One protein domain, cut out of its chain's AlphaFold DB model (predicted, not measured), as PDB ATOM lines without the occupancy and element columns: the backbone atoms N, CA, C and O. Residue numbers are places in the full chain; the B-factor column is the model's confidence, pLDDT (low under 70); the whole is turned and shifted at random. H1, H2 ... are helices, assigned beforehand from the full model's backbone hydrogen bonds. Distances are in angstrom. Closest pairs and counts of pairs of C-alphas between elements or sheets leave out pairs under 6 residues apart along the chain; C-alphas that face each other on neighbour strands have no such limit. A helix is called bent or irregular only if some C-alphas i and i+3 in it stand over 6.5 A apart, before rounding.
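AT A GLANCE: This is residues 71 to 150 of the 150 residues of the protein "Unannotated" of Lentimonas sp. CC11 (UniProt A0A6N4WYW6). A long helix, H1, has its later part packed on by two other helices: H3, set aslant to it, and H4, which runs back beside it, while residues 71 to 78 of H1 stick out from this body. The short helix H2 turns off at the far end of H1, and a long loop, residues 100 to 111, leads from it to the start of H3. The printed part has 80 residues with four named helices, in the order H1, H2, H3, H4, and no named strand; its class is all helix. It is compact, with a radius of gyration of the C-alphas of 12.9 A, and elongated, spanning 42 by 23 by 20 A.

HOW THE PARTS SIT: The hub is H1, residues 71 to 93, which touches three helices. With residues 90 to 91 alone it only just touches H2, residues 95 to 99, and only at the corner by their link: 3 pairs of C-alphas are within 8 A, the closest being those of Leu 91 and Met 97 at 6.1 A. With residues 85 to 93 alone H1 touches H3, residues 112 to 131, at a steep tilt of 46 degrees, the same way; the closest C-alphas, of Ala 89 and Val 118, are 5.4 A apart. With residues 83 to 90 alone it touches residues 142 to 146 of H4, residues 135 to 147, at a shallow tilt of 20 degrees, opposite ways; the closest C-alphas, of Val 90 and Cys 142, are 6.1 A apart. H2 and H4 are close but not clearly touching, with the closest C-alphas, of Met 97 and Ala 139, 7.1 A apart. H3 and H4 are also close but not clearly touching; the closest C-alphas, of Tyr 129 and Lys 138, are 7.0 A apart, and the tilt of 36 degrees, opposite ways, is only just steep. H2 and H3 are apart. Every O i to N i+4 pair is within hydrogen-bond range in H1 and H4; in H3 13 of 16 are, and in H2 0 of 1, beside 2 of 2 O i to N i+3 pairs.

IN THESE COORDINATES: H1 begins at C-alpha 71, (12.087, 16.462, -36.494), and runs 32.8 A. H2 has five residues. H3 begins at C-alpha 112, (7.990, -3.707, -24.730), and runs 29.5 A; it is irregular, with C-alphas 124 and 127 7.1 A apart, and has a kink of 35 degrees near residue 125. H4 runs 18.3 A and ends at C-alpha 147, (29.124, 0.612, -36.059).

THE WHOLE: The C-alphas farthest apart are those of Lys 71 and Glu 133, 42.5 A. The printed part has no cut, and Gly 150 is the chain's last residue. The link from H2 to H3 is long; those from H1 to H2 and from H3 to H4 are tight. The mean pLDDT of the printed part is 84.2, and residues 73, 100 to 106, 108 and 150 are under 70.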
ATOM      1  N   LYS A  71      11.854  17.714 -35.771       77.81
ATOM      2  CA  LYS A  71      12.087  16.462 -36.494       77.81
ATOM      3  C   LYS A  71      13.530  15.991 -36.306       77.81
ATOM      4  O   LYS A  71      13.735  14.827 -35.980       77.81
ATOM      5  N   ASP A  72      14.491  16.899 -36.417       75.94
ATOM      6  CA  ASP A  72      15.911  16.589 -36.243       75.94
ATOM      7  C   ASP A  72      16.215  16.164 -34.801       75.94
ATOM      8  O   ASP A  72      16.830  15.122 -34.595       75.94
ATOM      9  N   CYS A  73      15.683  16.873 -33.794       69.38
ATOM     10  CA  CYS A  73      15.809  16.446 -32.397       69.38
ATOM     11  C   CYS A  73      15.192  15.063 -32.155       69.38
ATOM     12  O   CYS A  73      15.760  14.268 -31.414       69.38
ATOM     13  N   SER A  74      14.046  14.759 -32.774       74.31
ATOM     14  CA  SER A  74      13.434  13.433 -32.641       74.31
ATOM     15  C   SER A  74      14.260  12.337 -33.319       74.31
ATOM     16  O   SER A  74      14.320  11.226 -32.803       74.31
ATOM     17  N   ALA A  75      14.930  12.646 -34.434       73.62
ATOM     18  CA  ALA A  75      15.810  11.710 -35.124       73.62
ATOM     19  C   ALA A  75      17.097  11.452 -34.329       73.62
ATOM     20  O   ALA A  75      17.481  10.300 -34.175       73.62
ATOM     21  N   GLU A  76      17.719  12.494 -33.769       76.12
ATOM     22  CA  GLU A  76      18.906  12.367 -32.910       76.12
ATOM     23  C   GLU A  76      18.586  11.552 -31.647       76.12
ATOM     24  O   GLU A  76      19.319  10.631 -31.298       76.12
ATOM     25  N   GLN A  77      17.438  11.816 -31.013       75.50
ATOM     26  CA  GLN A  77      16.954  11.033 -29.870       75.50
ATOM     27  C   GLN A  77      16.670   9.576 -30.242       75.50
ATOM     28  O   GLN A  77      16.994   8.675 -29.473       75.50
ATOM     29  N   GLN A  78      16.070   9.338 -31.410       78.75
ATOM     30  CA  GLN A  78      15.781   7.989 -31.882       78.75
ATOM     31  C   GLN A  78      17.066   7.216 -32.191       78.75
ATOM     32  O   GLN A  78      17.184   6.074 -31.760       78.75
ATOM     33  N   ALA A  79      18.035   7.839 -32.865       79.94
ATOM     34  CA  ALA A  79      19.338   7.243 -33.153       79.94
ATOM     35  C   ALA A  79      20.103   6.936 -31.860       79.94
ATOM     36  O   ALA A  79      20.611   5.832 -31.679       79.94
ATOM     37  N   GLN A  80      20.106   7.871 -30.902       80.25
ATOM     38  CA  GLN A  80      20.714   7.653 -29.592       80.25
ATOM     39  C   GLN A  80      20.046   6.493 -28.845       80.25
ATOM     40  O   GLN A  80      20.734   5.670 -28.241       80.25
ATOM     41  N   LYS A  81      18.715   6.393 -28.917       83.06
ATOM     42  CA  LYS A  81      17.966   5.286 -28.323       83.06
ATOM     43  C   LYS A  81      18.281   3.956 -29.006       83.06
ATOM     44  O   LYS A  81      18.466   2.955 -28.329       83.06
ATOM     45  N   GLU A  82      18.356   3.913 -30.330       85.56
ATOM     46  CA  GLU A  82      18.692   2.688 -31.068       85.56
ATOM     47  C   GLU A  82      20.096   2.202 -30.747       85.56
ATOM     48  O   GLU A  82      20.291   1.019 -30.467       85.56
ATOM     49  N   LEU A  83      21.037   3.135 -30.660       86.12
ATOM     50  CA  LEU A  83      22.390   2.864 -30.227       86.12
ATOM     51  C   LEU A  83      22.419   2.297 -28.790       86.12
ATOM     52  O   LEU A  83      23.045   1.267 -28.556       86.12
ATOM     53  N   GLN A  84      21.681   2.892 -27.843       86.56
ATOM     54  CA  GLN A  84      21.520   2.373 -26.471       86.56
ATOM     55  C   GLN A  84      20.978   0.932 -26.427       86.56
ATOM     56  O   GLN A  84      21.445   0.117 -25.630       86.56
ATOM     57  N   LEU A  85      19.999   0.601 -27.274       89.12
ATOM     58  CA  LEU A  85      19.459  -0.759 -27.365       89.12
ATOM     59  C   LEU A  85      20.469  -1.734 -27.981       89.12
ATOM     60  O   LEU A  85      20.583  -2.866 -27.513       89.12
ATOM     61  N   GLY A  86      21.240  -1.293 -28.978       89.00
ATOM     62  CA  GLY A  86      22.363  -2.053 -29.524       89.00
ATOM     63  C   GLY A  86      23.408  -2.381 -28.461       89.00
ATOM     64  O   GLY A  86      23.855  -3.522 -28.364       89.00
ATOM     65  N   TYR A  87      23.729  -1.416 -27.598       87.94
ATOM     66  CA  TYR A  87      24.629  -1.626 -26.465       87.94
ATOM     67  C   TYR A  87      24.110  -2.661 -25.471       87.94
ATOM     68  O   TYR A  87      24.870  -3.529 -25.050       87.94
ATOM     69  N   LEU A  88      22.819  -2.613 -25.135       89.25
ATOM     70  CA  LEU A  88      22.195  -3.637 -24.294       89.25
ATOM     71  C   LEU A  88      22.307  -5.032 -24.923       89.25
ATOM     72  O   LEU A  88      22.653  -5.984 -24.230       89.25
ATOM     73  N   ALA A  89      22.069  -5.153 -26.231       90.88
ATOM     74  CA  ALA A  89      22.207  -6.426 -26.935       90.88
ATOM     75  C   ALA A  89      23.661  -6.929 -26.949       90.88
ATOM     76  O   ALA A  89      23.904  -8.108 -26.717       90.88
ATOM     77  N   VAL A  90      24.640  -6.051 -27.183       90.62
ATOM     78  CA  VAL A  90      26.064  -6.421 -27.179       90.62
ATOM     79  C   VAL A  90      26.530  -6.875 -25.797       90.62
ATOM     80  O   VAL A  90      27.235  -7.874 -25.712       90.62
ATOM     81  N   LEU A  91      26.109  -6.200 -24.726       89.44
ATOM     82  CA  LEU A  91      26.425  -6.615 -23.354       89.44
ATOM     83  C   LEU A  91      25.830  -7.979 -22.998       89.44
ATOM     84  O   LEU A  91      26.455  -8.749 -22.279       89.44
ATOM     85  N   GLU A  92      24.642  -8.284 -23.515       91.31
ATOM     86  CA  GLU A  92      24.009  -9.593 -23.342       91.31
ATOM     87  C   GLU A  92      24.695 -10.693 -24.181       91.31
ATOM     88  O   GLU A  92      24.588 -11.876 -23.859       91.31
ATOM     89  N   LEU A  93      25.412 -10.334 -25.255       89.38
ATOM     90  CA  LEU A  93      26.249 -11.267 -26.024       89.38
ATOM     91  C   LEU A  93      27.613 -11.511 -25.363       89.38
ATOM     92  O   LEU A  93      28.079 -12.651 -25.346       89.38
ATOM     93  N   ASP A  94      28.255 -10.454 -24.861       88.12
ATOM     94  CA  ASP A  94      29.573 -10.498 -24.221       88.12
ATOM     95  C   ASP A  94      29.683  -9.417 -23.135       88.12
ATOM     96  O   ASP A  94      29.850  -8.225 -23.418       88.12
ATOM     97  N   ASP A  95      29.633  -9.837 -21.874       85.00
ATOM     98  CA  ASP A  95      29.687  -8.949 -20.711       85.00
ATOM     99  C   ASP A  95      31.031  -8.210 -20.583       85.00
ATOM    100  O   ASP A  95      31.097  -7.104 -20.038       85.00
ATOM    101  N   ARG A  96      32.104  -8.755 -21.167       82.88
ATOM    102  CA  ARG A  96      33.441  -8.139 -21.183       82.88
ATOM    103  C   ARG A  96      33.472  -6.834 -21.972       82.88
ATOM    104  O   ARG A  96      34.341  -5.993 -21.727       82.88
ATOM    105  N   MET A  97      32.508  -6.628 -22.874       79.88
ATOM    106  CA  MET A  97      32.383  -5.386 -23.640       79.88
ATOM    107  C   MET A  97      32.077  -4.177 -22.755       79.88
ATOM    108  O   MET A  97      32.387  -3.056 -23.154       79.88
ATOM    109  N   PHE A  98      31.594  -4.379 -21.524       78.06
ATOM    110  CA  PHE A  98      31.326  -3.303 -20.568       78.06
ATOM    111  C   PHE A  98      32.520  -2.356 -20.359       78.06
ATOM    112  O   PHE A  98      32.339  -1.153 -20.198       78.06
ATOM    113  N   HIS A  99      33.753  -2.870 -20.412       71.25
ATOM    114  CA  HIS A  99      34.969  -2.072 -20.205       71.25
ATOM    115  C   HIS A  99      35.462  -1.320 -21.447       71.25
ATOM    116  O   HIS A  99      36.356  -0.482 -21.343       71.25
ATOM    117  N   VAL A 100      34.918  -1.642 -22.618       67.56
ATOM    118  CA  VAL A 100      35.374  -1.132 -23.919       67.56
ATOM    119  C   VAL A 100      34.350  -0.175 -24.534       67.56
ATOM    120  O   VAL A 100      34.600   0.430 -25.576       67.56
ATOM    121  N   MET A 101      33.188  -0.039 -23.896       65.62
ATOM    122  CA  MET A 101      32.065   0.735 -24.400       65.62
ATOM    123  C   MET A 101      32.174   2.223 -24.034       65.62
ATOM    124  O   MET A 101      32.623   2.561 -22.936       65.62
ATOM    125  N   PRO A 102      31.772   3.134 -24.942       65.50
ATOM    126  CA  PRO A 102      31.666   4.550 -24.628       65.50
ATOM    127  C   PRO A 102      30.596   4.781 -23.559       65.50
ATOM    128  O   PRO A 102      29.628   4.029 -23.455       65.50
ATOM    129  N   ASP A 103      30.781   5.848 -22.784       66.00
ATOM    130  CA  ASP A 103      29.942   6.222 -21.642       66.00
ATOM    131  C   ASP A 103      28.577   6.752 -22.124       66.00
ATOM    132  O   ASP A 103      28.307   7.955 -22.164       66.00
ATOM    133  N   ILE A 104      27.744   5.835 -22.613       68.38
ATOM    134  CA  ILE A 104      26.401   6.119 -23.099       68.38
ATOM    135  C   ILE A 104      25.426   5.728 -21.996       68.38
ATOM    136  O   ILE A 104      25.408   4.568 -21.579       68.38
ATOM    137  N   PRO A 105      24.601   6.673 -21.514       67.19
ATOM    138  CA  PRO A 105      23.635   6.368 -20.472       67.19
ATOM    139  C   PRO A 105      22.673   5.292 -20.967       67.19
ATOM    140  O   PRO A 105      22.239   5.336 -22.118       67.19
ATOM    141  N   PHE A 106      22.319   4.342 -20.105       67.94
ATOM    142  CA  PHE A 106      21.242   3.400 -20.393       67.94
ATOM    143  C   PHE A 106      19.905   4.141 -20.539       67.94
ATOM    144  O   PHE A 106      19.739   5.224 -19.971       67.94
ATOM    145  N   PRO A 107      18.949   3.595 -21.308       70.62
ATOM    146  CA  PRO A 107      17.628   4.195 -21.405       70.62
ATOM    147  C   PRO A 107      16.938   4.136 -20.034       70.62
ATOM    148  O   PRO A 107      16.923   3.083 -19.399       70.62
ATOM    149  N   ASP A 108      16.361   5.261 -19.594       69.56
ATOM    150  CA  ASP A 108      15.711   5.376 -18.275       69.56
ATOM    151  C   ASP A 108      14.538   4.389 -18.114       69.56
ATOM    152  O   ASP A 108      14.322   3.837 -17.036       69.56
ATOM    153  N   GLU A 109      13.793   4.141 -19.196       78.62
ATOM    154  CA  GLU A 109      12.701   3.168 -19.248       78.62
ATOM    155  C   GLU A 109      12.736   2.390 -20.571       78.62
ATOM    156  O   GLU A 109      12.829   2.968 -21.658       78.62
ATOM    157  N   LEU A 110      12.623   1.062 -20.479       83.00
ATOM    158  CA  LEU A 110      12.478   0.174 -21.629       83.00
ATOM    159  C   LEU A 110      11.000  -0.139 -21.859       83.00
ATOM    160  O   LEU A 110      10.318  -0.684 -20.992       83.00
ATOM    161  N   THR A 111      10.504   0.167 -23.054       88.56
ATOM    162  CA  THR A 111       9.173  -0.274 -23.484       88.56
ATOM    163  C   THR A 111       9.217  -1.715 -23.995       88.56
ATOM    164  O   THR A 111      10.270  -2.222 -24.381       88.56
ATOM    165  N   ASN A 112       8.060  -2.377 -24.106       88.50
ATOM    166  CA  ASN A 112       7.990  -3.707 -24.730       88.50
ATOM    167  C   ASN A 112       8.552  -3.724 -26.161       88.50
ATOM    168  O   ASN A 112       9.160  -4.710 -26.564       88.50
ATOM    169  N   ALA A 113       8.378  -2.642 -26.928       89.12
ATOM    170  CA  ALA A 113       8.944  -2.540 -28.273       89.12
ATOM    171  C   ALA A 113      10.480  -2.491 -28.246       89.12
ATOM    172  O   ALA A 113      11.128  -3.084 -29.105       89.12
ATOM    173  N   ASP A 114      11.057  -1.830 -27.242       89.69
ATOM    174  CA  ASP A 114      12.505  -1.760 -27.055       89.69
ATOM    175  C   ASP A 114      13.084  -3.138 -26.712       89.69
ATOM    176  O   ASP A 114      14.072  -3.558 -27.307       89.69
ATOM    177  N   VAL A 115      12.410  -3.886 -25.832       90.00
ATOM    178  CA  VAL A 115      12.785  -5.270 -25.503       90.00
ATOM    179  C   VAL A 115      12.747  -6.161 -26.745       90.00
ATOM    180  O   VAL A 115      13.688  -6.907 -26.993       90.00
ATOM    181  N   GLN A 116      11.698  -6.059 -27.567       92.31
ATOM    182  CA  GLN A 116      11.604  -6.835 -28.809       92.31
ATOM    183  C   GLN A 116      12.717  -6.484 -29.805       92.31
ATOM    184  O   GLN A 116      13.237  -7.378 -30.467       92.31
ATOM    185  N   LYS A 117      13.130  -5.212 -29.885       91.06
ATOM    186  CA  LYS A 117      14.289  -4.814 -30.698       91.06
ATOM    187  C   LYS A 117      15.581  -5.466 -30.203       91.06
ATOM    188  O   LYS A 117      16.323  -6.003 -31.017       91.06
ATOM    189  N   VAL A 118      15.833  -5.457 -28.892       91.94
ATOM    190  CA  VAL A 118      17.020  -6.105 -28.303       91.94
ATOM    191  C   VAL A 118      17.014  -7.606 -28.590       91.94
ATOM    192  O   VAL A 118      18.007  -8.136 -29.081       91.94
ATOM    193  N   LEU A 119      15.886  -8.281 -28.356       93.38
ATOM    194  CA  LEU A 119      15.741  -9.709 -28.648       93.38
ATOM    195  C   LEU A 119      15.979 -10.016 -30.126       93.38
ATOM    196  O   LEU A 119      16.692 -10.961 -30.438       93.38
ATOM    197  N   HIS A 120      15.465  -9.184 -31.031       93.88
ATOM    198  CA  HIS A 120      15.702  -9.356 -32.458       93.88
ATOM    199  C   HIS A 120      17.193  -9.266 -32.820       93.88
ATOM    200  O   HIS A 120      17.688 -10.114 -33.556       93.88
ATOM    201  N   ILE A 121      17.924  -8.283 -32.278       92.19
ATOM    202  CA  ILE A 121      19.379  -8.165 -32.480       92.19
ATOM    203  C   ILE A 121      20.080  -9.432 -31.969       92.19
ATOM    204  O   ILE A 121      20.918 -10.006 -32.665       92.19
ATOM    205  N   LEU A 122      19.707  -9.910 -30.780       93.25
ATOM    206  CA  LEU A 122      20.270 -11.133 -30.208       93.25
ATOM    207  C   LEU A 122      19.985 -12.362 -31.075       93.25
ATOM    208  O   LEU A 122      20.902 -13.139 -31.321       93.25
ATOM    209  N   ASP A 123      18.763 -12.521 -31.575       94.88
ATOM    210  CA  ASP A 123      18.381 -13.650 -32.427       94.88
ATOM    211  C   ASP A 123      19.189 -13.683 -33.731       94.88
ATOM    212  O   ASP A 123      19.578 -14.758 -34.191       94.88
ATOM    213  N   VAL A 124      19.489 -12.513 -34.310       93.94
ATOM    214  CA  VAL A 124      20.320 -12.407 -35.519       93.94
ATOM    215  C   VAL A 124      21.787 -12.727 -35.228       93.94
ATOM    216  O   VAL A 124      22.426 -13.455 -35.991       93.94
ATOM    217  N   HIS A 125      22.341 -12.184 -34.145       93.94
ATOM    218  CA  HIS A 125      23.789 -12.180 -33.934       93.94
ATOM    219  C   HIS A 125      24.307 -13.329 -33.067       93.94
ATOM    220  O   HIS A 125      25.448 -13.747 -33.249       93.94
ATOM    221  N   ARG A 126      23.501 -13.885 -32.156       93.44
ATOM    222  CA  ARG A 126      23.928 -14.942 -31.222       93.44
ATOM    223  C   ARG A 126      24.450 -16.210 -31.920       93.44
ATOM    224  O   ARG A 126      25.479 -16.708 -31.466       93.44
ATOM    225  N   PRO A 127      23.833 -16.723 -33.006       93.31
ATOM    226  CA  PRO A 127      24.362 -17.893 -33.708       93.31
ATOM    227  C   PRO A 127      25.734 -17.625 -34.334       93.31
ATOM    228  O   PRO A 127      26.651 -18.416 -34.165       93.31
ATOM    229  N   VAL A 128      25.891 -16.472 -34.990       92.38
ATOM    230  CA  VAL A 128      27.146 -16.088 -35.652       92.38
ATOM    231  C   VAL A 128      28.241 -15.820 -34.622       92.38
ATOM    232  O   VAL A 128      29.354 -16.307 -34.762       92.38
ATOM    233  N   TYR A 129      27.919 -15.092 -33.551       91.50
ATOM    234  CA  TYR A 129      28.853 -14.790 -32.471       91.50
ATOM    235  C   TYR A 129      29.371 -16.058 -31.764       91.50
ATOM    236  O   TYR A 129      30.522 -16.091 -31.330       91.50
ATOM    237  N   ALA A 130      28.556 -17.117 -31.678       91.00
ATOM    238  CA  ALA A 130      28.975 -18.401 -31.113       91.00
ATOM    239  C   ALA A 130      30.052 -19.115 -31.951       91.00
ATOM    240  O   ALA A 130      30.829 -19.887 -31.394       91.00
ATOM    241  N   GLU A 131      30.114 -18.845 -33.257       93.56
ATOM    242  CA  GLU A 131      31.115 -19.395 -34.180       93.56
ATOM    243  C   GLU A 131      32.399 -18.551 -34.244       93.56
ATOM    244  O   GLU A 131      33.411 -19.009 -34.772       93.56
ATOM    245  N   VAL A 132      32.388 -17.323 -33.710       91.19
ATOM    246  CA  VAL A 132      33.579 -16.468 -33.668       91.19
ATOM    247  C   VAL A 132      34.543 -16.993 -32.607       91.19
ATOM    248  O   VAL A 132      34.246 -16.985 -31.410       91.19
ATOM    249  N   GLU A 133      35.726 -17.415 -33.040       90.44
ATOM    250  CA  GLU A 133      36.807 -17.845 -32.155       90.44
ATOM    251  C   GLU A 133      37.763 -16.689 -31.854       90.44
ATOM    252  O   GLU A 133      38.126 -15.929 -32.746       90.44
ATOM    253  N   GLY A 134      38.207 -16.598 -30.597       88.06
ATOM    254  CA  GLY A 134      39.172 -15.594 -30.154       88.06
ATOM    255  C   GLY A 134      38.537 -14.331 -29.567       88.06
ATOM    256  O   GLY A 134      37.485 -13.852 -29.991       88.06
ATOM    257  N   ASP A 135      39.177 -13.796 -28.527       86.56
ATOM    258  CA  ASP A 135      38.660 -12.641 -27.785       86.56
ATOM    259  C   ASP A 135      38.730 -11.343 -28.599       86.56
ATOM    260  O   ASP A 135      37.848 -10.491 -28.487       86.56
ATOM    261  N   LEU A 136      39.757 -11.195 -29.441       87.38
ATOM    262  CA  LEU A 136      39.938 -10.012 -30.284       87.38
ATOM    263  C   LEU A 136      38.900  -9.975 -31.408       87.38
ATOM    264  O   LEU A 136      38.326  -8.924 -31.692       87.38
ATOM    265  N   GLU A 137      38.634 -11.122 -32.019       89.81
ATOM    266  CA  GLU A 137      37.659 -11.306 -33.085       89.81
ATOM    267  C   GLU A 137      36.237 -11.091 -32.562       89.81
ATOM    268  O   GLU A 137      35.444 -10.400 -33.203       89.81
ATOM    269  N   LYS A 138      35.931 -11.594 -31.359       89.75
ATOM    270  CA  LYS A 138      34.660 -11.336 -30.667       89.75
ATOM    271  C   LYS A 138      34.457  -9.856 -30.364       89.75
ATOM    272  O   LYS A 138      33.399  -9.313 -30.677       89.75
ATOM    273  N   ALA A 139      35.478  -9.179 -29.840       86.69
ATOM    274  CA  ALA A 139      35.414  -7.741 -29.596       86.69
ATOM    275  C   ALA A 139      35.227  -6.943 -30.901       86.69
ATOM    276  O   ALA A 139      34.423  -6.010 -30.952       86.69
ATOM    277  N   ALA A 140      35.928  -7.324 -31.974       88.75
ATOM    278  CA  ALA A 140      35.776  -6.710 -33.291       88.75
ATOM    279  C   ALA A 140      34.372  -6.937 -33.877       88.75
ATOM    280  O   ALA A 140      33.794  -6.017 -34.454       88.75
ATOM    281  N   TYR A 141      33.800  -8.126 -33.682       91.25
ATOM    282  CA  TYR A 141      32.437  -8.446 -34.093       91.25
ATOM    283  C   TYR A 141      31.405  -7.591 -33.348       91.25
ATOM    284  O   TYR A 141      30.568  -6.943 -33.976       91.25
ATOM    285  N   CYS A 142      31.504  -7.517 -32.016       89.25
ATOM    286  CA  CYS A 142      30.654  -6.661 -31.186       89.25
ATOM    287  C   CYS A 142      30.749  -5.187 -31.600       89.25
ATOM    288  O   CYS A 142      29.730  -4.506 -31.700       89.25
ATOM    289  N   LYS A 143      31.958  -4.701 -31.903       87.31
ATOM    290  CA  LYS A 143      32.151  -3.352 -32.441       87.31
ATOM    291  C   LYS A 143      31.447  -3.168 -33.790       87.31
ATOM    292  O   LYS A 143      30.777  -2.161 -33.981       87.31
ATOM    293  N   GLY A 144      31.542  -4.147 -34.691       88.62
ATOM    294  CA  GLY A 144      30.866  -4.110 -35.991       88.62
ATOM    295  C   GLY A 144      29.340  -4.018 -35.891       88.62
ATOM    296  O   GLY A 144      28.725  -3.334 -36.705       88.62
ATOM    297  N   ILE A 145      28.726  -4.646 -34.878       88.81
ATOM    298  CA  ILE A 145      27.284  -4.501 -34.606       88.81
ATOM    299  C   ILE A 145      26.944  -3.044 -34.274       88.81
ATOM    300  O   ILE A 145      25.980  -2.496 -34.802       88.81
ATOM    301  N   LEU A 146      27.739  -2.410 -33.411       85.62
ATOM    302  CA  LEU A 146      27.507  -1.030 -32.976       85.62
ATOM    303  C   LEU A 146      27.748  -0.026 -34.106       85.62
ATOM    304  O   LEU A 146      26.940   0.881 -34.287       85.62
ATOM    305  N   ASP A 147      28.806  -0.224 -34.896       84.69
ATOM    306  CA  ASP A 147      29.124   0.612 -36.059       84.69
ATOM    307  C   ASP A 147      28.034   0.520 -37.150       84.69
ATOM    308  O   ASP A 147      27.873   1.451 -37.930       84.69
ATOM    309  N   ALA A 148      27.271  -0.577 -37.214       83.62
ATOM    310  CA  ALA A 148      26.151  -0.723 -38.148       83.62
ATOM    311  C   ALA A 148      24.855  -0.026 -37.683       83.62
ATOM    312  O   ALA A 148      23.938   0.147 -38.487       83.62
ATOM    313  N   LEU A 149      24.761   0.333 -36.398       76.06
ATOM    314  CA  LEU A 149      23.593   0.985 -35.792       76.06
ATOM    315  C   LEU A 149      23.751   2.511 -35.646       76.06
ATOM    316  O   LEU A 149      22.745   3.188 -35.427       76.06
ATOM    317  N   GLY A 150      24.982   3.033 -35.717       62.00
ATOM    318  CA  GLY A 150      25.317   4.464 -35.621       62.00
ATOM    319  C   GLY A 150      25.524   5.137 -36.972       62.00
ATOM    320  O   GLY A 150      25.288   6.364 -37.034       62.00
TER     321      GLY A 150